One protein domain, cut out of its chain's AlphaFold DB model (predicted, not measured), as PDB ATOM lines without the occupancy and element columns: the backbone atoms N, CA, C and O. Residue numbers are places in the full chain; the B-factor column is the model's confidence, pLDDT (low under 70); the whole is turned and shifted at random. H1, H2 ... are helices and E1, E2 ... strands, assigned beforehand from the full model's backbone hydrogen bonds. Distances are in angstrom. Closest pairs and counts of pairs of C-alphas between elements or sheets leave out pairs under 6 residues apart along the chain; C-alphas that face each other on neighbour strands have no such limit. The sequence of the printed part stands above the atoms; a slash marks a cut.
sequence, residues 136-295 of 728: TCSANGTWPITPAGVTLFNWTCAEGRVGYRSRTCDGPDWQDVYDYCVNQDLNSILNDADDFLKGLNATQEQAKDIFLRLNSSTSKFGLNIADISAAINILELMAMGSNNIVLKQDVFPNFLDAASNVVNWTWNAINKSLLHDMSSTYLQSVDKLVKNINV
ATOM      1  N   THR A 136      38.944  -0.283  36.658       90.12
ATOM      2  CA  THR A 136      38.018  -1.357  36.281       90.12
ATOM      3  C   THR A 136      37.211  -1.843  37.472       90.12
ATOM      4  O   THR A 136      37.734  -1.959  38.583       90.12
ATOM      5  N   CYS A 137      35.945  -2.159  37.216       89.75
ATOM      6  CA  CYS A 137      35.092  -2.795  38.201       89.75
ATOM      7  C   CYS A 137      35.383  -4.294  38.219       89.75
ATOM      8  O   CYS A 137      35.512  -4.929  37.168       89.75
ATOM      9  N   SER A 138      35.467  -4.863  39.421       87.75
ATOM     10  CA  SER A 138      35.718  -6.297  39.605       87.75
ATOM     11  C   SER A 138      34.542  -7.136  39.102       87.75
ATOM     12  O   SER A 138      33.391  -6.706  39.180       87.75
ATOM     13  N   ALA A 139      34.816  -8.350  38.621       87.31
ATOM     14  CA  ALA A 139      33.762  -9.268  38.194       87.31
ATOM     15  C   ALA A 139      32.767  -9.547  39.340       87.31
ATOM     16  O   ALA A 139      33.164  -9.777  40.485       87.31
ATOM     17  N   ASN A 140      31.469  -9.521  39.035       84.88
ATOM     18  CA  ASN A 140      30.395  -9.684  40.011       84.88
ATOM     19  C   ASN A 140      29.242 -10.510  39.413       84.88
ATOM     20  O   ASN A 140      28.382  -9.988  38.704       84.88
ATOM     21  N   GLY A 141      29.222 -11.817  39.692       83.62
ATOM     22  CA  GLY A 141      28.209 -12.733  39.155       83.62
ATOM     23  C   GLY A 141      28.272 -12.822  37.627       83.62
ATOM     24  O   GLY A 141      29.290 -13.225  37.076       83.62
ATOM     25  N   THR A 142      27.191 -12.431  36.945       81.00
ATOM     26  CA  THR A 142      27.108 -12.386  35.471       81.00
ATOM     27  C   THR A 142      27.794 -11.165  34.848       81.00
ATOM     28  O   THR A 142      27.824 -11.057  33.627       81.00
ATOM     29  N   TRP A 143      28.297 -10.224  35.655       87.31
ATOM     30  CA  TRP A 143      28.959  -9.004  35.183       87.31
ATOM     31  C   TRP A 143      30.484  -9.204  35.153       87.31
ATOM     32  O   TRP A 143      31.082  -9.367  36.222       87.31
ATOM     33  N   PRO A 144      31.131  -9.222  33.973       86.94
ATOM     34  CA  PRO A 144      32.579  -9.402  33.861       86.94
ATOM     35  C   PRO A 144      33.350  -8.129  34.225       86.94
ATOM     36  O   PRO A 144      32.769  -7.065  34.432       86.94
ATOM     37  N   ILE A 145      34.681  -8.228  34.282       87.25
ATOM     38  CA  ILE A 145      35.551  -7.065  34.500       87.25
ATOM     39  C   ILE A 145      35.264  -6.022  33.418       87.25
ATOM     40  O   ILE A 145      35.208  -6.347  32.230       87.25
ATOM     41  N   THR A 146      35.045  -4.779  33.839       88.94
ATOM     42  CA  THR A 146      34.542  -3.717  32.959       88.94
ATOM     43  C   THR A 146      35.286  -2.405  33.207       88.94
ATOM     44  O   THR A 146      35.498  -2.057  34.370       88.94
ATOM     45  N   PRO A 147      35.699  -1.664  32.161       88.56
ATOM     46  CA  PRO A 147      36.317  -0.346  32.318       88.56
ATOM     47  C   PRO A 147      35.372   0.700  32.932       88.56
ATOM     48  O   PRO A 147      34.166   0.680  32.693       88.56
ATOM     49  N   ALA A 148      35.933   1.657  33.671       89.25
ATOM     50  CA  ALA A 148      35.195   2.802  34.209       89.25
ATOM     51  C   ALA A 148      34.458   3.591  33.107       89.25
ATOM     52  O   ALA A 148      35.024   3.856  32.047       89.25
ATOM     53  N   GLY A 149      33.220   4.003  33.382       87.56
ATOM     54  CA  GLY A 149      32.346   4.747  32.471       87.56
ATOM     55  C   GLY A 149      31.579   3.882  31.466       87.56
ATOM     56  O   GLY A 149      30.753   4.409  30.722       87.56
ATOM     57  N   VAL A 150      31.817   2.567  31.429       87.50
ATOM     58  CA  VAL A 150      31.122   1.649  30.516       87.50
ATOM     59  C   VAL A 150      29.844   1.119  31.163       87.50
ATOM     60  O   VAL A 150      29.835   0.723  32.331       87.50
ATOM     61  N   THR A 151      28.774   1.070  30.369       89.06
ATOM     62  CA  THR A 151      27.519   0.397  30.722       89.06
ATOM     63  C   THR A 151      27.418  -0.912  29.957       89.06
ATOM     64  O   THR A 151      27.502  -0.915  28.730       89.06
ATOM     65  N   LEU A 152      27.245  -2.019  30.678       87.00
ATOM     66  CA  LEU A 152      26.985  -3.325  30.082       87.00
ATOM     67  C   LEU A 152      25.486  -3.602  30.031       87.00
ATOM     68  O   LEU A 152      24.752  -3.241  30.953       87.00
ATOM     69  N   PHE A 153      25.063  -4.304  28.982       85.00
ATOM     70  CA  PHE A 153      23.693  -4.762  28.777       85.00
ATOM     71  C   PHE A 153      23.670  -6.286  28.786       85.00
ATOM     72  O   PHE A 153      24.402  -6.928  28.041       85.00
ATOM     73  N   ASN A 154      22.835  -6.861  29.641       85.56
ATOM     74  CA  ASN A 154      22.616  -8.290  29.753       85.56
ATOM     75  C   ASN A 154      21.159  -8.598  29.400       85.56
ATOM     76  O   ASN A 154      20.250  -8.279  30.163       85.56
ATOM     77  N   TRP A 155      20.947  -9.252  28.270       81.75
ATOM     78  CA  TRP A 155      19.627  -9.559  27.715       81.75
ATOM     79  C   TRP A 155      18.990 -10.825  28.308       81.75
ATOM     80  O   TRP A 155      17.899 -11.231  27.920       81.75
ATOM     81  N   THR A 156      19.642 -11.450  29.294       84.00
ATOM     82  CA  THR A 156      19.069 -12.591  30.014       84.00
ATOM     83  C   THR A 156      18.116 -12.129  31.118       84.00
ATOM     84  O   THR A 156      18.517 -11.468  32.087       84.00
ATOM     85  N   CYS A 157      16.856 -12.541  30.990       86.75
ATOM     86  CA  CYS A 157      15.802 -12.376  31.986       86.75
ATOM     87  C   CYS A 157      15.394 -13.736  32.579       86.75
ATOM     88  O   CYS A 157      15.720 -14.792  32.041       86.75
ATOM     89  N   ALA A 158      14.697 -13.712  33.719       86.62
ATOM     90  CA  ALA A 158      14.112 -14.920  34.300       86.62
ATOM     91  C   ALA A 158      13.035 -15.521  33.377       86.62
ATOM     92  O   ALA A 158      12.471 -14.823  32.535       86.62
ATOM     93  N   GLU A 159      12.728 -16.805  33.563       85.94
ATOM     94  CA  GLU A 159      11.692 -17.497  32.791       85.94
ATOM     95  C   GLU A 159      10.344 -16.745  32.855       85.94
ATOM     96  O   GLU A 159       9.916 -16.301  33.923       85.94
ATOM     97  N   GLY A 160       9.698 -16.560  31.698       85.06
ATOM     98  CA  GLY A 160       8.450 -15.793  31.567       85.06
ATOM     99  C   GLY A 160       8.614 -14.264  31.534       85.06
ATOM    100  O   GLY A 160       7.614 -13.539  31.598       85.06
ATOM    101  N   ARG A 161       9.847 -13.750  31.442       89.62
ATOM    102  CA  ARG A 161      10.148 -12.318  31.276       89.62
ATOM    103  C   ARG A 161      10.994 -12.046  30.037       89.62
ATOM    104  O   ARG A 161      11.795 -12.878  29.620       89.62
ATOM    105  N   VAL A 162      10.835 -10.847  29.487       87.69
ATOM    106  CA  VAL A 162      11.535 -10.352  28.295       87.69
ATOM    107  C   VAL A 162      12.096  -8.958  28.560       87.69
ATOM    108  O   VAL A 162      11.540  -8.208  29.359       87.69
ATOM    109  N   GLY A 163      13.204  -8.608  27.913       87.94
ATOM    110  CA  GLY A 163      13.882  -7.326  28.101       87.94
ATOM    111  C   GLY A 163      15.365  -7.520  28.382       87.94
ATOM    112  O   GLY A 163      15.983  -8.453  27.878       87.94
ATOM    113  N   TYR A 164      15.941  -6.626  29.178       87.50
ATOM    114  CA  TYR A 164      17.358  -6.671  29.522       87.50
ATOM    115  C   TYR A 164      17.616  -6.057  30.894       87.50
ATOM    116  O   TYR A 164      16.777  -5.377  31.480       87.50
ATOM    117  N   ARG A 165      18.814  -6.281  31.414       89.69
ATOM    118  CA  ARG A 165      19.352  -5.626  32.603       89.69
ATOM    119  C   ARG A 165      20.568  -4.825  32.188       89.69
ATOM    120  O   ARG A 165      21.341  -5.292  31.356       89.69
ATOM    121  N   SER A 166      20.772  -3.653  32.764       89.88
ATOM    122  CA  SER A 166      21.982  -2.872  32.525       89.88
ATOM    123  C   SER A 166      22.680  -2.504  33.823       89.88
ATOM    124  O   SER A 166      22.073  -2.444  34.896       89.88
ATOM    125  N   ARG A 167      23.996  -2.318  33.737       90.06
ATOM    126  CA  ARG A 167      24.817  -1.927  34.880       90.06
ATOM    127  C   ARG A 167      26.007  -1.098  34.423       90.06
ATOM    128  O   ARG A 167      26.712  -1.491  33.493       90.06
ATOM    129  N   THR A 168      26.240   0.024  35.095       90.94
ATOM    130  CA  THR A 168      27.334   0.952  34.785       90.94
ATOM    131  C   THR A 168      28.476   0.796  35.784       90.94
ATOM    132  O   THR A 168      28.246   0.622  36.983       90.94
ATOM    133  N   CYS A 169      29.712   0.829  35.292       91.62
ATOM    134  CA  CYS A 169      30.919   0.784  36.112       91.62
ATOM    135  C   CYS A 169      31.447   2.200  36.400       91.62
ATOM    136  O   CYS A 169      31.780   2.916  35.458       91.62
ATOM    137  N   ASP A 170      31.621   2.587  37.668       90.06
ATOM    138  CA  ASP A 170      32.153   3.913  38.059       90.06
ATOM    139  C   ASP A 170      33.673   3.914  38.317       90.06
ATOM    140  O   ASP A 170      34.268   4.915  38.726       90.06
ATOM    141  N   GLY A 171      34.341   2.791  38.060       83.81
ATOM    142  CA  GLY A 171      35.767   2.617  38.298       83.81
ATOM    143  C   GLY A 171      36.014   1.483  39.273       83.81
ATOM    144  O   GLY A 171      36.160   0.375  38.795       83.81
ATOM    145  N   PRO A 172      36.107   1.711  40.593       84.00
ATOM    146  CA  PRO A 172      36.270   0.619  41.553       84.00
ATOM    147  C   PRO A 172      34.950  -0.111  41.847       84.00
ATOM    148  O   PRO A 172      34.954  -1.322  42.065       84.00
ATOM    149  N   ASP A 173      33.836   0.622  41.815       89.06
ATOM    150  CA  ASP A 173      32.526   0.155  42.249       89.06
ATOM    151  C   ASP A 173      31.533   0.117  41.087       89.06
ATOM    152  O   ASP A 173      31.549   0.942  40.169       89.06
ATOM    153  N   TRP A 174      30.641  -0.864  41.152       90.75
ATOM    154  CA  TRP A 174      29.507  -0.962  40.251       90.75
ATOM    155  C   TRP A 174      28.340  -0.114  40.748       90.75
ATOM    156  O   TRP A 174      28.010  -0.165  41.933       90.75
ATOM    157  N   GLN A 175      27.632   0.541  39.828       90.44
ATOM    158  CA  GLN A 175      26.311   1.094  40.117       90.44
ATOM    159  C   GLN A 175      25.273  -0.015  40.357       90.44
ATOM    160  O   GLN A 175      25.510  -1.210  40.105       90.44
ATOM    161  N   ASP A 176      24.103   0.397  40.842       87.44
ATOM    162  CA  ASP A 176      22.941  -0.473  40.967       87.44
ATOM    163  C   ASP A 176      22.523  -1.041  39.603       87.44
ATOM    164  O   ASP A 176      22.694  -0.418  38.553       87.44
ATOM    165  N   VAL A 177      21.994  -2.265  39.619       88.25
ATOM    166  CA  VAL A 177      21.495  -2.923  38.408       88.25
ATOM    167  C   VAL A 177      20.153  -2.309  38.035       88.25
ATOM    168  O   VAL A 177      19.203  -2.381  38.814       88.25
ATOM    169  N   TYR A 178      20.062  -1.773  36.824       87.69
ATOM    170  CA  TYR A 178      18.797  -1.372  36.232       87.69
ATOM    171  C   TYR A 178      18.143  -2.589  35.584       87.69
ATOM    172  O   TYR A 178      18.682  -3.182  34.650       87.69
ATOM    173  N   ASP A 179      16.995  -2.992  36.122       88.19
ATOM    174  CA  ASP A 179      16.211  -4.114  35.616       88.19
ATOM    175  C   ASP A 179      15.111  -3.598  34.687       88.19
ATOM    176  O   ASP A 179      14.223  -2.872  35.133       88.19
ATOM    177  N   TYR A 180      15.180  -3.973  33.408       89.12
ATOM    178  CA  TYR A 180      14.155  -3.720  32.390       89.12
ATOM    179  C   TYR A 180      13.488  -5.025  31.931       89.12
ATOM    180  O   TYR A 180      12.876  -5.064  30.866       89.12
ATOM    181  N   CYS A 181      13.605  -6.111  32.704       91.00
ATOM    182  CA  CYS A 181      12.904  -7.359  32.427       91.00
ATOM    183  C   CYS A 181      11.427  -7.240  32.821       91.00
ATOM    184  O   CYS A 181      11.081  -7.229  34.008       91.00
ATOM    185  N   VAL A 182      10.563  -7.208  31.811       91.88
ATOM    186  CA  VAL A 182       9.108  -7.086  31.924       91.88
ATOM    187  C   VAL A 182       8.458  -8.459  31.768       91.88
ATOM    188  O   VAL A 182       8.942  -9.322  31.034       91.88
ATOM    189  N   ASN A 183       7.348  -8.689  32.463       91.00
ATOM    190  CA  ASN A 183       6.508  -9.865  32.268       91.00
ATOM    191  C   ASN A 183       6.081 -10.014  30.796       91.00
ATOM    192  O   ASN A 183       5.629  -9.056  30.173       91.00
ATOM    193  N   GLN A 184       6.186 -11.226  30.252       88.94
ATOM    194  CA  GLN A 184       5.883 -11.491  28.846       88.94
ATOM    195  C   GLN A 184       4.439 -11.122  28.454       88.94
ATOM    196  O   GLN A 184       4.237 -10.562  27.375       88.94
ATOM    197  N   ASP A 185       3.453 -11.350  29.332       89.44
ATOM    198  CA  ASP A 185       2.059 -10.945  29.092       89.44
ATOM    199  C   ASP A 185       1.953  -9.419  28.985       89.44
ATOM    200  O   ASP A 185       1.260  -8.891  28.118       89.44
ATOM    201  N   LEU A 186       2.655  -8.695  29.863       92.44
ATOM    202  CA  LEU A 186       2.633  -7.234  29.892       92.44
ATOM    203  C   LEU A 186       3.361  -6.630  28.689       92.44
ATOM    204  O   LEU A 186       2.886  -5.652  28.122       92.44
ATOM    205  N   ASN A 187       4.454  -7.253  28.250       91.44
ATOM    206  CA  ASN A 187       5.143  -6.870  27.025       91.44
ATOM    207  C   ASN A 187       4.268  -7.092  25.780       91.44
ATOM    208  O   ASN A 187       4.280  -6.274  24.867       91.44
ATOM    209  N   SER A 188       3.462  -8.159  25.748       92.56
ATOM    210  CA  SER A 188       2.474  -8.347  24.677       92.56
ATOM    211  C   SER A 188       1.429  -7.229  24.663       92.56
ATOM    212  O   SER A 188       1.110  -6.732  23.590       92.56
ATOM    213  N   ILE A 189       0.932  -6.800  25.827       95.50
ATOM    214  CA  ILE A 189      -0.025  -5.682  25.920       95.50
ATOM    215  C   ILE A 189       0.638  -4.361  25.498       95.50
ATOM    216  O   ILE A 189      -0.007  -3.518  24.880       95.50
ATOM    217  N   LEU A 190       1.925  -4.179  25.811       94.62
ATOM    218  CA  LEU A 190       2.706  -3.025  25.367       94.62
ATOM    219  C   LEU A 190       2.789  -2.946  23.842       94.62
ATOM    220  O   LEU A 190       2.559  -1.873  23.291       94.62
ATOM    221  N   ASN A 191       3.032  -4.073  23.172       91.19
ATOM    222  CA  ASN A 191       3.011  -4.136  21.712       91.19
ATOM    223  C   ASN A 191       1.619  -3.802  21.154       91.19
ATOM    224  O   ASN A 191       1.514  -2.984  20.248       91.19
ATOM    225  N   ASP A 192       0.548  -4.347  21.744       94.06
ATOM    226  CA  ASP A 192      -0.826  -4.050  21.311       94.06
ATOM    227  C   ASP A 192      -1.175  -2.551  21.461       94.06
ATOM    228  O   ASP A 192      -1.918  -1.990  20.654       94.06
ATOM    229  N   ALA A 193      -0.641  -1.882  22.490       95.56
ATOM    230  CA  ALA A 193      -0.816  -0.443  22.702       95.56
ATOM    231  C   ALA A 193       0.012   0.413  21.727       95.56
ATOM    232  O   ALA A 193      -0.449   1.472  21.295       95.56
ATOM    233  N   ASP A 194       1.214  -0.037  21.364       93.62
ATOM    234  CA  ASP A 194       2.038   0.596  20.327       93.62
ATOM    235  C   ASP A 194       1.387   0.463  18.938       93.62
ATOM    236  O   ASP A 194       1.301   1.433  18.182       93.62
ATOM    237  N   ASP A 195       0.815  -0.701  18.638       89.69
ATOM    238  CA  ASP A 195      -0.002  -0.923  17.446       89.69
ATOM    239  C   ASP A 195      -1.230  -0.002  17.437       89.69
ATOM    240  O   ASP A 195      -1.488   0.686  16.444       89.69
ATOM    241  N   PHE A 196      -1.931   0.114  18.569       92.12
ATOM    242  CA  PHE A 196      -3.039   1.056  18.715       92.12
ATOM    243  C   PHE A 196      -2.603   2.500  18.413       92.12
ATOM    244  O   PHE A 196      -3.295   3.201  17.673       92.12
ATOM    245  N   LEU A 197      -1.442   2.948  18.911       93.50
ATOM    246  CA  LEU A 197      -0.881   4.272  18.605       93.50
ATOM    247  C   LEU A 197      -0.629   4.463  17.100       93.50
ATOM    248  O   LEU A 197      -0.917   5.534  16.556       93.50
ATOM    249  N   LYS A 198      -0.126   3.429  16.422       86.88
ATOM    250  CA  LYS A 198       0.111   3.414  14.968       86.88
ATOM    251  C   LYS A 198      -1.183   3.341  14.142       86.88
ATOM    252  O   LYS A 198      -1.126   3.447  12.918       86.88
ATOM    253  N   GLY A 199      -2.344   3.180  14.782       82.00
ATOM    254  CA  GLY A 199      -3.643   3.015  14.126       82.00
ATOM    255  C   GLY A 199      -3.958   1.571  13.720       82.00
ATOM    256  O   GLY A 199      -4.981   1.321  13.081       82.00
ATOM    257  N   LEU A 200      -3.106   0.615  14.095       79.31
ATOM    258  CA  LEU A 200      -3.285  -0.807  13.828       79.31
ATOM    259  C   LEU A 200      -4.297  -1.400  14.802       79.31
ATOM    260  O   LEU A 200      -4.167  -1.262  16.015       79.31
ATOM    261  N   ASN A 201      -5.338  -2.035  14.255       80.12
ATOM    262  CA  ASN A 201      -6.444  -2.598  15.033       80.12
ATOM    263  C   ASN A 201      -7.048  -1.595  16.048       80.12
ATOM    264  O   ASN A 201      -7.586  -1.977  17.086       80.12
ATOM    265  N   ALA A 202      -6.971  -0.293  15.747       87.12
ATOM    266  CA  ALA A 202      -7.330   0.798  16.645       87.12
ATOM    267  C   ALA A 202      -8.851   0.992  16.773       87.12
ATOM    268  O   ALA A 202      -9.434   1.993  16.350       87.12
ATOM    269  N   THR A 203      -9.518  -0.007  17.344       90.88
ATOM    270  CA  THR A 203     -10.969  -0.057  17.540       90.88
ATOM    271  C   THR A 203     -11.344   0.178  19.006       90.88
ATOM    272  O   THR A 203     -10.501   0.114  19.900       90.88
ATOM    273  N   GLN A 204     -12.631   0.435  19.277       92.81
ATOM    274  CA  GLN A 204     -13.123   0.543  20.660       92.81
ATOM    275  C   GLN A 204     -12.903  -0.750  21.448       92.81
ATOM    276  O   GLN A 204     -12.518  -0.701  22.612       92.81
ATOM    277  N   GLU A 205     -13.143  -1.898  20.812       93.56
ATOM    278  CA  GLU A 205     -13.006  -3.203  21.460       93.56
ATOM    279  C   GLU A 205     -11.543  -3.525  21.760       93.56
ATOM    280  O   GLU A 205     -11.244  -3.981  22.860       93.56
ATOM    281  N   GLN A 206     -10.621  -3.174  20.857       94.31
ATOM    282  CA  GLN A 206      -9.190  -3.322  21.123       94.31
ATOM    283  C   GLN A 206      -8.735  -2.440  22.291       94.31
ATOM    284  O   GLN A 206      -8.004  -2.902  23.164       94.31
ATOM    285  N   ALA A 207      -9.197  -1.188  22.362       96.25
ATOM    286  CA  ALA A 207      -8.867  -0.315  23.486       96.25
ATOM    287  C   ALA A 207      -9.357  -0.891  24.826       96.25
ATOM    288  O   ALA A 207      -8.623  -0.868  25.816       96.25
ATOM    289  N   LYS A 208     -10.579  -1.444  24.862       96.50
ATOM    290  CA  LYS A 208     -11.112  -2.129  26.050       96.50
ATOM    291  C   LYS A 208     -10.292  -3.361  26.411       96.50
ATOM    292  O   LYS A 208      -9.983  -3.522  27.590       96.50
ATOM    293  N   ASP A 209      -9.937  -4.197  25.434       96.50
ATOM    294  CA  ASP A 209      -9.119  -5.399  25.643       96.50
ATOM    295  C   ASP A 209      -7.756  -5.050  26.253       96.50
ATOM    296  O   ASP A 209      -7.369  -5.635  27.265       96.50
ATOM    297  N   ILE A 210      -7.079  -4.025  25.723       97.50
ATOM    298  CA  ILE A 210      -5.794  -3.545  26.246       97.50
ATOM    299  C   ILE A 210      -5.929  -3.141  27.719       97.50
ATOM    300  O   ILE A 210      -5.160  -3.615  28.558       97.50
ATOM    301  N   PHE A 211      -6.922  -2.316  28.072       97.69
ATOM    302  CA  PHE A 211      -7.121  -1.909  29.468       97.69
ATOM    303  C   PHE A 211      -7.545  -3.079  30.371       97.69
ATOM    304  O   PHE A 211      -7.072  -3.184  31.503       97.69
ATOM    305  N   LEU A 212      -8.391  -3.991  29.886       96.44
ATOM    306  CA  LEU A 212      -8.799  -5.201  30.608       96.44
ATOM    307  C   LEU A 212      -7.607  -6.100  30.930       96.44
ATOM    308  O   LEU A 212      -7.414  -6.503  32.082       96.44
ATOM    309  N   ARG A 213      -6.784  -6.397  29.925       95.81
ATOM    310  CA  ARG A 213      -5.591  -7.227  30.084       95.81
ATOM    311  C   ARG A 213      -4.559  -6.529  30.955       95.81
ATOM    312  O   ARG A 213      -4.018  -7.182  31.846       95.81
ATOM    313  N   LEU A 214      -4.364  -5.217  30.802       95.94
ATOM    314  CA  LEU A 214      -3.496  -4.423  31.676       95.94
ATOM    315  C   LEU A 214      -3.936  -4.532  33.140       95.94
ATOM    316  O   LEU A 214      -3.115  -4.810  34.014       95.94
ATOM    317  N   ASN A 215      -5.232  -4.375  33.409       94.44
ATOM    318  CA  ASN A 215      -5.804  -4.540  34.740       94.44
ATOM    319  C   ASN A 215      -5.530  -5.948  35.303       94.44
ATOM    320  O   ASN A 215      -5.052  -6.098  36.429       94.44
ATOM    321  N   SER A 216      -5.757  -6.989  34.498       92.81
ATOM    322  CA  SER A 216      -5.526  -8.377  34.913       92.81
ATOM    323  C   SER A 216      -4.047  -8.666  35.211       92.81
ATOM    324  O   SER A 216      -3.733  -9.227  36.261       92.81
ATOM    325  N   SER A 217      -3.124  -8.210  34.360       90.00
ATOM    326  CA  SER A 217      -1.682  -8.421  34.521       90.00
ATOM    327  C   SER A 217      -1.115  -7.633  35.698       90.00
ATOM    328  O   SER A 217      -0.264  -8.144  36.421       90.00
ATOM    329  N   THR A 218      -1.633  -6.428  35.949       88.44
ATOM    330  CA  THR A 218      -1.212  -5.587  37.082       88.44
ATOM    331  C   THR A 218      -1.859  -5.977  38.412       88.44
ATOM    332  O   THR A 218      -1.449  -5.478  39.456       88.44
ATOM    333  N   SER A 219      -2.841  -6.882  38.412       84.06
ATOM    334  CA  SER A 219      -3.432  -7.430  39.640       84.06
ATOM    335  C   SER A 219      -2.627  -8.590  40.249       84.06
ATOM    336  O   SER A 219      -2.830  -8.941  41.413       84.06
ATOM    337  N   LYS A 220      -1.697  -9.185  39.485       78.31
ATOM    338  CA  LYS A 220      -0.858 -10.316  39.918       78.31
ATOM    339  C   LYS A 220       0.184  -9.864  40.961       78.31
ATOM    340  O   LYS A 220       0.716  -8.760  40.892       78.31
ATOM    341  N   PHE A 221       0.496 -10.724  41.937       64.31
ATOM    342  CA  PHE A 221       1.494 -10.443  42.983       64.31
ATOM    343  C   PHE A 221       2.929 -10.480  42.424       64.31
ATOM    344  O   PHE A 221       3.259 -11.383  41.659       64.31
ATOM    345  N   GLY A 222       3.795  -9.550  42.853       69.25
ATOM    346  CA  GLY A 222       5.240  -9.592  42.567       69.25
ATOM    347  C   GLY A 222       5.740  -8.754  41.380       69.25
ATOM    348  O   GLY A 222       6.795  -9.071  40.828       69.25
ATOM    349  N   LEU A 223       5.019  -7.698  40.984       81.69
ATOM    350  CA  LEU A 223       5.484  -6.763  39.949       81.69
ATOM    351  C   LEU A 223       6.778  -6.058  40.382       81.69
ATOM    352  O   LEU A 223       6.878  -5.565  41.511       81.69
ATOM    353  N   ASN A 224       7.759  -6.002  39.482       86.81
ATOM    354  CA  ASN A 224       8.962  -5.191  39.675       86.81
ATOM    355  C   ASN A 224       8.747  -3.767  39.119       86.81
ATOM    356  O   ASN A 224       7.690  -3.427  38.585       86.81
ATOM    357  N   ILE A 225       9.757  -2.906  39.257       87.69
ATOM    358  CA  ILE A 225       9.678  -1.537  38.733       87.69
ATOM    359  C   ILE A 225       9.570  -1.502  37.199       87.69
ATOM    360  O   ILE A 225       8.892  -0.622  36.673       87.69
ATOM    361  N   ALA A 226      10.169  -2.470  36.494       89.62
ATOM    362  CA  ALA A 226      10.074  -2.594  35.040       89.62
ATOM    363  C   ALA A 226       8.630  -2.851  34.597       89.62
ATOM    364  O   ALA A 226       8.138  -2.182  33.691       89.62
ATOM    365  N   ASP A 227       7.929  -3.753  35.287       92.00
ATOM    366  CA  ASP A 227       6.522  -4.054  35.045       92.00
ATOM    367  C   ASP A 227       5.651  -2.802  35.264       92.00
ATOM    368  O   ASP A 227       4.805  -2.465  34.440       92.00
ATOM    369  N   ILE A 228       5.890  -2.051  36.346       91.88
ATOM    370  CA  ILE A 228       5.160  -0.801  36.618       91.88
ATOM    371  C   ILE A 228       5.455   0.249  35.536       91.88
ATOM    372  O   ILE A 228       4.537   0.915  35.060       91.88
ATOM    373  N   SER A 229       6.715   0.384  35.118       92.62
ATOM    374  CA  SER A 229       7.114   1.296  34.042       92.62
ATOM    375  C   SER A 229       6.462   0.930  32.713       92.62
ATOM    376  O   SER A 229       5.958   1.815  32.025       92.62
ATOM    377  N   ALA A 230       6.410  -0.357  32.366       93.94
ATOM    378  CA  ALA A 230       5.725  -0.836  31.172       93.94
ATOM    379  C   ALA A 230       4.216  -0.564  31.241       93.94
ATOM    380  O   ALA A 230       3.633  -0.102  30.265       93.94
ATOM    381  N   ALA A 231       3.588  -0.768  32.402       95.62
ATOM    382  CA  ALA A 231       2.177  -0.457  32.612       95.62
ATOM    383  C   ALA A 231       1.863   1.040  32.433       95.62
ATOM    384  O   ALA A 231       0.848   1.385  31.829       95.62
ATOM    385  N   ILE A 232       2.733   1.930  32.923       96.06
ATOM    386  CA  ILE A 232       2.603   3.380  32.711       96.06
ATOM    387  C   ILE A 232       2.791   3.725  31.230       96.06
ATOM    388  O   ILE A 232       1.995   4.486  30.690       96.06
ATOM    389  N   ASN A 233       3.774   3.116  30.561       96.31
ATOM    390  CA  ASN A 233       4.013   3.325  29.132       96.31
ATOM    391  C   ASN A 233       2.822   2.854  28.272       96.31
ATOM    392  O   ASN A 233       2.431   3.533  27.332       96.31
ATOM    393  N   ILE A 234       2.157   1.750  28.634       97.81
ATOM    394  CA  ILE A 234       0.903   1.326  27.983       97.81
ATOM    395  C   ILE A 234      -0.157   2.430  28.082       97.81
ATOM    396  O   ILE A 234      -0.786   2.771  27.080       97.81
ATOM    397  N   LEU A 235      -0.355   3.021  29.269       97.88
ATOM    398  CA  LEU A 235      -1.297   4.135  29.439       97.88
ATOM    399  C   LEU A 235      -0.892   5.352  28.595       97.88
ATOM    400  O   LEU A 235      -1.765   6.005  28.021       97.88
ATOM    401  N   GLU A 236       0.405   5.644  28.497       98.12
ATOM    402  CA  GLU A 236       0.946   6.734  27.681       98.12
ATOM    403  C   GLU A 236       0.682   6.523  26.187       98.12
ATOM    404  O   GLU A 236       0.129   7.415  25.537       98.12
ATOM    405  N   LEU A 237       0.985   5.339  25.654       97.44
ATOM    406  CA  LEU A 237       0.740   4.983  24.255       97.44
ATOM    407  C   LEU A 237      -0.753   5.057  23.918       97.44
ATOM    408  O   LEU A 237      -1.132   5.683  22.925       97.44
ATOM    409  N   MET A 238      -1.617   4.527  24.789       97.62
ATOM    410  CA  MET A 238      -3.072   4.641  24.636       97.62
ATOM    411  C   MET A 238      -3.533   6.106  24.661       97.62
ATOM    412  O   MET A 238      -4.369   6.519  23.850       97.62
ATOM    413  N   ALA A 239      -2.965   6.928  25.549       96.62
ATOM    414  CA  ALA A 239      -3.251   8.359  25.617       96.62
ATOM    415  C   ALA A 239      -2.799   9.098  24.351       96.62
ATOM    416  O   ALA A 239      -3.514   9.969  23.850       96.62
ATOM    417  N   MET A 240      -1.632   8.762  23.805       96.25
ATOM    418  CA  MET A 240      -1.138   9.314  22.545       96.25
ATOM    419  C   MET A 240      -2.006   8.884  21.359       96.25
ATOM    420  O   MET A 240      -2.404   9.751  20.582       96.25
ATOM    421  N   GLY A 241      -2.372   7.605  21.265       94.69
ATOM    422  CA  GLY A 241      -3.241   7.078  20.208       94.69
ATOM    423  C   GLY A 241      -4.626   7.724  20.218       94.69
ATOM    424  O   GLY A 241      -5.158   8.091  19.168       94.69
ATOM    425  N   SER A 242      -5.173   7.997  21.406       95.19
ATOM    426  CA  SER A 242      -6.479   8.657  21.562       95.19
ATOM    427  C   SER A 242      -6.562  10.081  20.987       95.19
ATOM    428  O   SER A 242      -7.658  10.616  20.852       95.19
ATOM    429  N   ASN A 243      -5.436  10.709  20.620       93.00
ATOM    430  CA  ASN A 243      -5.453  11.980  19.885       93.00
ATOM    431  C   ASN A 243      -6.031  11.832  18.471       93.00
ATOM    432  O   ASN A 243      -6.646  12.763  17.960       93.00
ATOM    433  N   ASN A 244      -5.790  10.683  17.839       89.62
ATOM    434  CA  ASN A 244      -6.188  10.410  16.458       89.62
ATOM    435  C   ASN A 244      -7.367   9.431  16.389       89.62
ATOM    436  O   ASN A 244      -8.077   9.385  15.388       89.62
ATOM    437  N   ILE A 245      -7.580   8.651  17.452       90.62
ATOM    438  CA  ILE A 245      -8.608   7.615  17.529       90.62
ATOM    439  C   ILE A 245      -9.679   8.050  18.525       90.62
ATOM    440  O   ILE A 245      -9.421   8.208  19.717       90.62
ATOM    441  N   VAL A 246     -10.908   8.216  18.038       91.06
ATOM    442  CA  VAL A 246     -12.035   8.650  18.870       91.06
ATOM    443  C   VAL A 246     -12.456   7.522  19.804       91.06
ATOM    444  O   VAL A 246     -13.036   6.538  19.352       91.06
ATOM    445  N   LEU A 247     -12.221   7.675  21.107       94.31
ATOM    446  CA  LEU A 247     -12.698   6.758  22.146       94.31
ATOM    447  C   LEU A 247     -14.044   7.218  22.717       94.31
ATOM    448  O   LEU A 247     -14.283   8.414  22.884       94.31
ATOM    449  N   LYS A 248     -14.927   6.268  23.019       93.00
ATOM    450  CA  LYS A 248     -16.267   6.497  23.573       93.00
ATOM    451  C   LYS A 248     -16.322   6.125  25.061       93.00
ATOM    452  O   LYS A 248     -15.442   5.463  25.607       93.00
ATOM    453  N   GLN A 249     -17.383   6.579  25.725       90.94
ATOM    454  CA  GLN A 249     -17.554   6.494  27.180       90.94
ATOM    455  C   GLN A 249     -17.558   5.071  27.775       90.94
ATOM    456  O   GLN A 249     -17.357   4.897  28.976       90.94
ATOM    457  N   ASP A 250     -17.798   4.049  26.958       91.12
ATOM    458  CA  ASP A 250     -17.793   2.631  27.329       91.12
ATOM    459  C   ASP A 250     -16.394   2.091  27.663       91.12
ATOM    460  O   ASP A 250     -16.288   1.033  28.275       91.12
ATOM    461  N   VAL A 251     -15.331   2.829  27.332       94.50
ATOM    462  CA  VAL A 251     -13.940   2.481  27.671       94.50
ATOM    463  C   VAL A 251     -13.576   2.864  29.118       94.50
ATOM    464  O   VAL A 251     -12.670   2.267  29.705       94.50
ATOM    465  N   PHE A 252     -14.286   3.824  29.730       93.06
ATOM    466  CA  PHE A 252     -13.944   4.369  31.055       93.06
ATOM    467  C   PHE A 252     -13.801   3.326  32.171       93.06
ATOM    468  O   PHE A 252     -12.823   3.431  32.907       93.06
ATOM    469  N   PRO A 253     -14.709   2.341  32.337       94.38
ATOM    470  CA  PRO A 253     -14.584   1.358  33.414       94.38
ATOM    471  C   PRO A 253     -13.265   0.581  33.352       94.38
ATOM    472  O   PRO A 253     -12.533   0.529  34.337       94.38
ATOM    473  N   ASN A 254     -12.909   0.059  32.174       96.25
ATOM    474  CA  ASN A 254     -11.686  -0.724  32.003       96.25
ATOM    475  C   ASN A 254     -10.436   0.138  32.186       96.25
ATOM    476  O   ASN A 254      -9.499  -0.270  32.871       96.25
ATOM    477  N   PHE A 255     -10.449   1.343  31.614       96.31
ATOM    478  CA  PHE A 255      -9.377   2.319  31.778       96.31
ATOM    479  C   PHE A 255      -9.146   2.681  33.254       96.31
ATOM    480  O   PHE A 255      -8.008   2.631  33.723       96.31
ATOM    481  N   LEU A 256     -10.203   3.022  33.998       95.88
ATOM    482  CA  LEU A 256     -10.088   3.450  35.395       95.88
ATOM    483  C   LEU A 256      -9.634   2.317  36.310       95.88
ATOM    484  O   LEU A 256      -8.801   2.562  37.182       95.88
ATOM    485  N   ASP A 257     -10.108   1.090  36.091       95.38
ATOM    486  CA  ASP A 257      -9.656  -0.070  36.861       95.38
ATOM    487  C   ASP A 257      -8.170  -0.355  36.621       95.38
ATOM    488  O   ASP A 257      -7.406  -0.506  37.580       95.38
ATOM    489  N   ALA A 258      -7.734  -0.336  35.357       95.50
ATOM    490  CA  ALA A 258      -6.331  -0.514  34.999       95.50
ATOM    491  C   ALA A 258      -5.448   0.574  35.628       95.50
ATOM    492  O   ALA A 258      -4.488   0.275  36.339       95.50
ATOM    493  N   ALA A 259      -5.815   1.845  35.444       95.94
ATOM    494  CA  ALA A 259      -5.082   2.974  36.004       95.94
ATOM    495  C   ALA A 259      -5.075   2.955  37.544       95.94
ATOM    496  O   ALA A 259      -4.055   3.286  38.153       95.94
ATOM    497  N   SER A 260      -6.168   2.524  38.183       95.25
ATOM    498  CA  SER A 260      -6.282   2.370  39.638       95.25
ATOM    499  C   SER A 260      -5.370   1.287  40.199       95.25
ATOM    500  O   SER A 260      -4.828   1.461  41.298       95.25
ATOM    501  N   ASN A 261      -5.171   0.192  39.469       92.94
ATOM    502  CA  ASN A 261      -4.274  -0.875  39.895       92.94
ATOM    503  C   ASN A 261      -2.797  -0.482  39.774       92.94
ATOM    504  O   ASN A 261      -2.033  -0.772  40.693       92.94
ATOM    505  N   VAL A 262      -2.402   0.275  38.744       92.75
ATOM    506  CA  VAL A 262      -1.011   0.753  38.576       92.75
ATOM    507  C   VAL A 262      -0.526   1.588  39.774       92.75
ATOM    508  O   VAL A 262       0.583   1.382  40.274       92.75
ATOM    509  N   VAL A 263      -1.362   2.491  40.301       91.62
ATOM    510  CA  VAL A 263      -1.015   3.330  41.472       91.62
ATOM    511  C   VAL A 263      -1.178   2.625  42.819       91.62
ATOM    512  O   VAL A 263      -0.779   3.164  43.850       91.62
ATOM    513  N   ASN A 264      -1.760   1.423  42.847       90.06
ATOM    514  CA  ASN A 264      -1.913   0.672  44.090       90.06
ATOM    515  C   ASN A 264      -0.570   0.145  44.623       90.06
ATOM    516  O   ASN A 264      -0.417  -0.033  45.834       90.06
ATOM    517  N   TRP A 265       0.385  -0.092  43.721       85.94
ATOM    518  CA  TRP A 265       1.697  -0.658  44.019       85.94
ATOM    519  C   TRP A 265       2.691   0.372  44.567       85.94
ATOM    520  O   TRP A 265       2.612   1.576  44.313       85.94
ATOM    521  N   THR A 266       3.685  -0.117  45.310       83.19
ATOM    522  CA  THR A 266       4.850   0.671  45.728       83.19
ATOM    523  C   THR A 266       5.867   0.728  44.596       83.19
ATOM    524  O   THR A 266       6.415  -0.297  44.197       83.19
ATOM    525  N   TRP A 267       6.128   1.925  44.077       86.25
ATOM    526  CA  TRP A 267       7.072   2.132  42.983       86.25
ATOM    527  C   TRP A 267       8.490   2.240  43.556       86.25
ATOM    528  O   TRP A 267       8.980   3.328  43.850       86.25
ATOM    529  N   ASN A 268       9.132   1.092  43.772       77.69
ATOM    530  CA  ASN A 268      10.488   1.007  44.320       77.69
ATOM    531  C   ASN A 268      11.532   1.325  43.234       77.69
ATOM    532  O   ASN A 268      12.231   0.436  42.754       77.69
ATOM    533  N   ALA A 269      11.592   2.584  42.801       75.19
ATOM    534  CA  ALA A 269      12.563   3.026  41.806       75.19
ATOM    535  C   ALA A 269      13.980   3.105  42.394       75.19
ATOM    536  O   ALA A 269      14.165   3.503  43.544       75.19
ATOM    537  N   ILE A 270      14.977   2.781  41.566       71.12
ATOM    538  CA  ILE A 270      16.407   2.824  41.923       71.12
ATOM    539  C   ILE A 270      16.840   4.257  42.258       71.12
ATOM    540  O   ILE A 270      17.631   4.487  43.167       71.12
ATOM    541  N   ASN A 271      16.276   5.245  41.555       81.31
ATOM    542  CA  ASN A 271      16.536   6.655  41.804       81.31
ATOM    543  C   ASN A 271      15.226   7.469  41.857       81.31
ATOM    544  O   ASN A 271      14.197   7.092  41.293       81.31
ATOM    545  N   LYS A 272      15.267   8.615  42.552       85.06
ATOM    546  CA  LYS A 272      14.104   9.516  42.675       85.06
ATOM    547  C   LYS A 272      13.717  10.164  41.346       85.06
ATOM    548  O   LYS A 272      12.547  10.448  41.135       85.06
ATOM    549  N   SER A 273      14.683  10.380  40.453       86.75
ATOM    550  CA  SER A 273      14.436  10.999  39.146       86.75
ATOM    551  C   SER A 273      13.486  10.158  38.292       86.75
ATOM    552  O   SER A 273      12.512  10.683  37.768       86.75
ATOM    553  N   LEU A 274      13.733   8.850  38.208       86.12
ATOM    554  CA  LEU A 274      12.911   7.869  37.508       86.12
ATOM    555  C   LEU A 274      11.523   7.780  38.141       86.12
ATOM    556  O   LEU A 274      10.527   7.785  37.428       86.12
ATOM    557  N   LEU A 275      11.442   7.771  39.477       89.38
ATOM    558  CA  LEU A 275      10.162   7.783  40.192       89.38
ATOM    559  C   LEU A 275       9.307   9.009  39.829       89.38
ATOM    560  O   LEU A 275       8.106   8.884  39.573       89.38
ATOM    561  N   HIS A 276       9.925  10.192  39.817       89.88
ATOM    562  CA  HIS A 276       9.250  11.448  39.495       89.88
ATOM    563  C   HIS A 276       8.841  11.507  38.018       89.88
ATOM    564  O   HIS A 276       7.761  12.002  37.701       89.88
ATOM    565  N   ASP A 277       9.671  10.973  37.121       90.00
ATOM    566  CA  ASP A 277       9.366  10.923  35.693       90.00
ATOM    567  C   ASP A 277       8.186   9.989  35.413       90.00
ATOM    568  O   ASP A 277       7.174  10.426  34.874       90.00
ATOM    569  N   MET A 278       8.237   8.754  35.927       91.94
ATOM    570  CA  MET A 278       7.144   7.782  35.824       91.94
ATOM    571  C   MET A 278       5.820   8.332  36.374       91.94
ATOM    572  O   MET A 278       4.758   8.114  35.789       91.94
ATOM    573  N   SER A 279       5.853   9.047  37.504       92.25
ATOM    574  CA  SER A 279       4.629   9.559  38.146       92.25
ATOM    575  C   SER A 279       4.054  10.755  37.407       92.25
ATOM    576  O   SER A 279       2.831  10.851  37.273       92.25
ATOM    577  N   SER A 280       4.917  11.612  36.858       92.81
ATOM    578  CA  SER A 280       4.511  12.676  35.945       92.81
ATOM    579  C   SER A 280       3.903  12.107  34.662       92.81
ATOM    580  O   SER A 280       2.844  12.577  34.248       92.81
ATOM    581  N   THR A 281       4.522  11.091  34.052       94.56
ATOM    582  CA  THR A 281       4.007  10.435  32.841       94.56
ATOM    583  C   THR A 281       2.639   9.822  33.100       94.56
ATOM    584  O   THR A 281       1.692  10.155  32.393       94.56
ATOM    585  N   TYR A 282       2.484   9.038  34.173       95.50
ATOM    586  CA  TYR A 282       1.188   8.476  34.563       95.50
ATOM    587  C   TYR A 282       0.105   9.557  34.693       95.50
ATOM    588  O   TYR A 282      -0.988   9.413  34.142       95.50
ATOM    589  N   LEU A 283       0.409  10.655  35.399       94.00
ATOM    590  CA  LEU A 283      -0.535  11.754  35.597       94.00
ATOM    591  C   LEU A 283      -0.976  12.365  34.259       94.00
ATOM    592  O   LEU A 283      -2.169  12.580  34.044       94.00
ATOM    593  N   GLN A 284      -0.023  12.607  33.359       92.75
ATOM    594  CA  GLN A 284      -0.283  13.155  32.028       92.75
ATOM    595  C   GLN A 284      -1.071  12.184  31.144       92.75
ATOM    596  O   GLN A 284      -1.970  12.615  30.421       92.75
ATOM    597  N   SER A 285      -0.785  10.881  31.211       96.12
ATOM    598  CA  SER A 285      -1.528   9.861  30.465       96.12
ATOM    599  C   SER A 285      -2.991   9.811  30.903       96.12
ATOM    600  O   SER A 285      -3.887   9.812  30.057       96.12
ATOM    601  N   VAL A 286      -3.247   9.827  32.217       95.50
ATOM    602  CA  VAL A 286      -4.609   9.832  32.771       95.50
ATOM    603  C   VAL A 286      -5.352  11.113  32.391       95.50
ATOM    604  O   VAL A 286      -6.482  11.026  31.914       95.50
ATOM    605  N   ASP A 287      -4.729  12.286  32.548       92.81
ATOM    606  CA  ASP A 287      -5.319  13.574  32.154       92.81
ATOM    607  C   ASP A 287      -5.714  13.588  30.670       92.81
ATOM    608  O   ASP A 287      -6.851  13.898  30.302       92.81
ATOM    609  N   LYS A 288      -4.796  13.146  29.805       93.38
ATOM    610  CA  LYS A 288      -4.996  13.116  28.357       93.38
ATOM    611  C   LYS A 288      -6.070  12.115  27.925       93.38
ATOM    612  O   LYS A 288      -6.899  12.458  27.085       93.38
ATOM    613  N   LEU A 289      -6.122  10.922  28.520       95.25
ATOM    614  CA  LEU A 289      -7.193   9.952  28.257       95.25
ATOM    615  C   LEU A 289      -8.558  10.490  28.696       95.25
ATOM    616  O   LEU A 289      -9.509  10.449  27.918       95.25
ATOM    617  N   VAL A 290      -8.660  11.064  29.898       93.81
ATOM    618  CA  VAL A 290      -9.913  11.669  30.387       93.81
ATOM    619  C   VAL A 290     -10.375  12.798  29.465       93.81
ATOM    620  O   VAL A 290     -11.567  12.907  29.166       93.81
ATOM    621  N   LYS A 291      -9.442  13.616  28.975       91.38
ATOM    622  CA  LYS A 291      -9.729  14.673  28.004       91.38
ATOM    623  C   LYS A 291     -10.278  14.104  26.690       91.38
ATOM    624  O   LYS A 291     -11.330  14.568  26.245       91.38
ATOM    625  N   ASN A 292      -9.610  13.102  26.118       92.69
ATOM    626  CA  ASN A 292      -9.869  12.597  24.765       92.69
ATOM    627  C   ASN A 292     -11.033  11.595  24.660       92.69
ATOM    628  O   ASN A 292     -11.657  11.506  23.605       92.69
ATOM    629  N   ILE A 293     -11.363  10.845  25.719       93.25
ATOM    630  CA  ILE A 293     -12.506   9.917  25.688       93.25
ATOM    631  C   ILE A 293     -13.810  10.721  25.703       93.25
ATOM    632  O   ILE A 293     -14.103  11.436  26.664       93.25
ATOM    633  N   ASN A 294     -14.620  10.594  24.655       91.31
ATOM    634  CA  ASN A 294     -15.869  11.331  24.502       91.31
ATOM    635  C   ASN A 294     -16.955  10.827  25.451       91.31
ATOM    636  O   ASN A 294     -17.204   9.625  25.566       91.31
ATOM    637  N   VAL A 295     -17.644  11.778  26.083       89.00
ATOM    638  CA  VAL A 295     -18.732  11.519  27.023       89.00
ATOM    639  C   VAL A 295     -19.982  12.222  26.526       89.00
ATOM    640  O   VAL A 295     -19.953  13.428  26.289       89.00
TER     641      VAL A 295
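This is residues 136 to 295 of the 728 residues of the protein "adhesion G-protein coupled receptor F3-like" of Betta splendens (UniProt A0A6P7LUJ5). Five helices stand in an up-and-down bundle, each running against the one before it in the chain, with H3 in the middle. Beyond one end of the bundle lies a small head, the hairpin of E1 and E2 with loop residues 136 to 150, and it lengthens the whole. The 160 printed residues run E1, E2, H1 to H5, mostly helix, with one antiparallel sheet, E1 - E2. The whole is only just compact, close to loose, with a radius of gyration of the C-alphas of 17.9 A and spans of 59 by 29 by 29 A.

E1, residues 151 to 154, and E2, residues 165 to 168, form an antiparallel hairpin at 160 degrees, with N 152 and O 167 within hydrogen-bond range at 2.9 A. H3, residues 225 to 241, is the hub. It touches H1, residues 184 to 198, the same way at a shallow tilt of 20 degrees, with the C-alphas of Leu 197 and Gly 241 closest at 4.0 A. It touches H5, residues 272 to 292, the same way at 31 degrees; the closest C-alphas, of Glu 236 and Ser 285, are 4.9 A apart. H2, residues 204 to 218, touches H4, residues 249 to 262, where the C-alphas of Asn 215 and Ala 258 are closest at 4.1 A. E1 is apart from H1 to H5. Every O i to N i+4 pair is within hydrogen-bond range in H1, H2, H3 and H5; in H4, 8 of 10 are.

E1 begins at C-alpha 151 (27.519, 0.397, 30.722) and is 10.0 A long; E2 is 10.6 A. H1 and H2 are each 21.2 A, H3 24.2 A and H4 20.9 A. H5, 30.1 A, ends at C-alpha 292 (-9.869, 12.597, 24.765).

The C-alphas farthest apart, of Thr 136 and Val 295, are 58.9 A apart. The printed part has no cut, and the link from E2 to H1 is long. Residues 221 to 222 have pLDDT under 70.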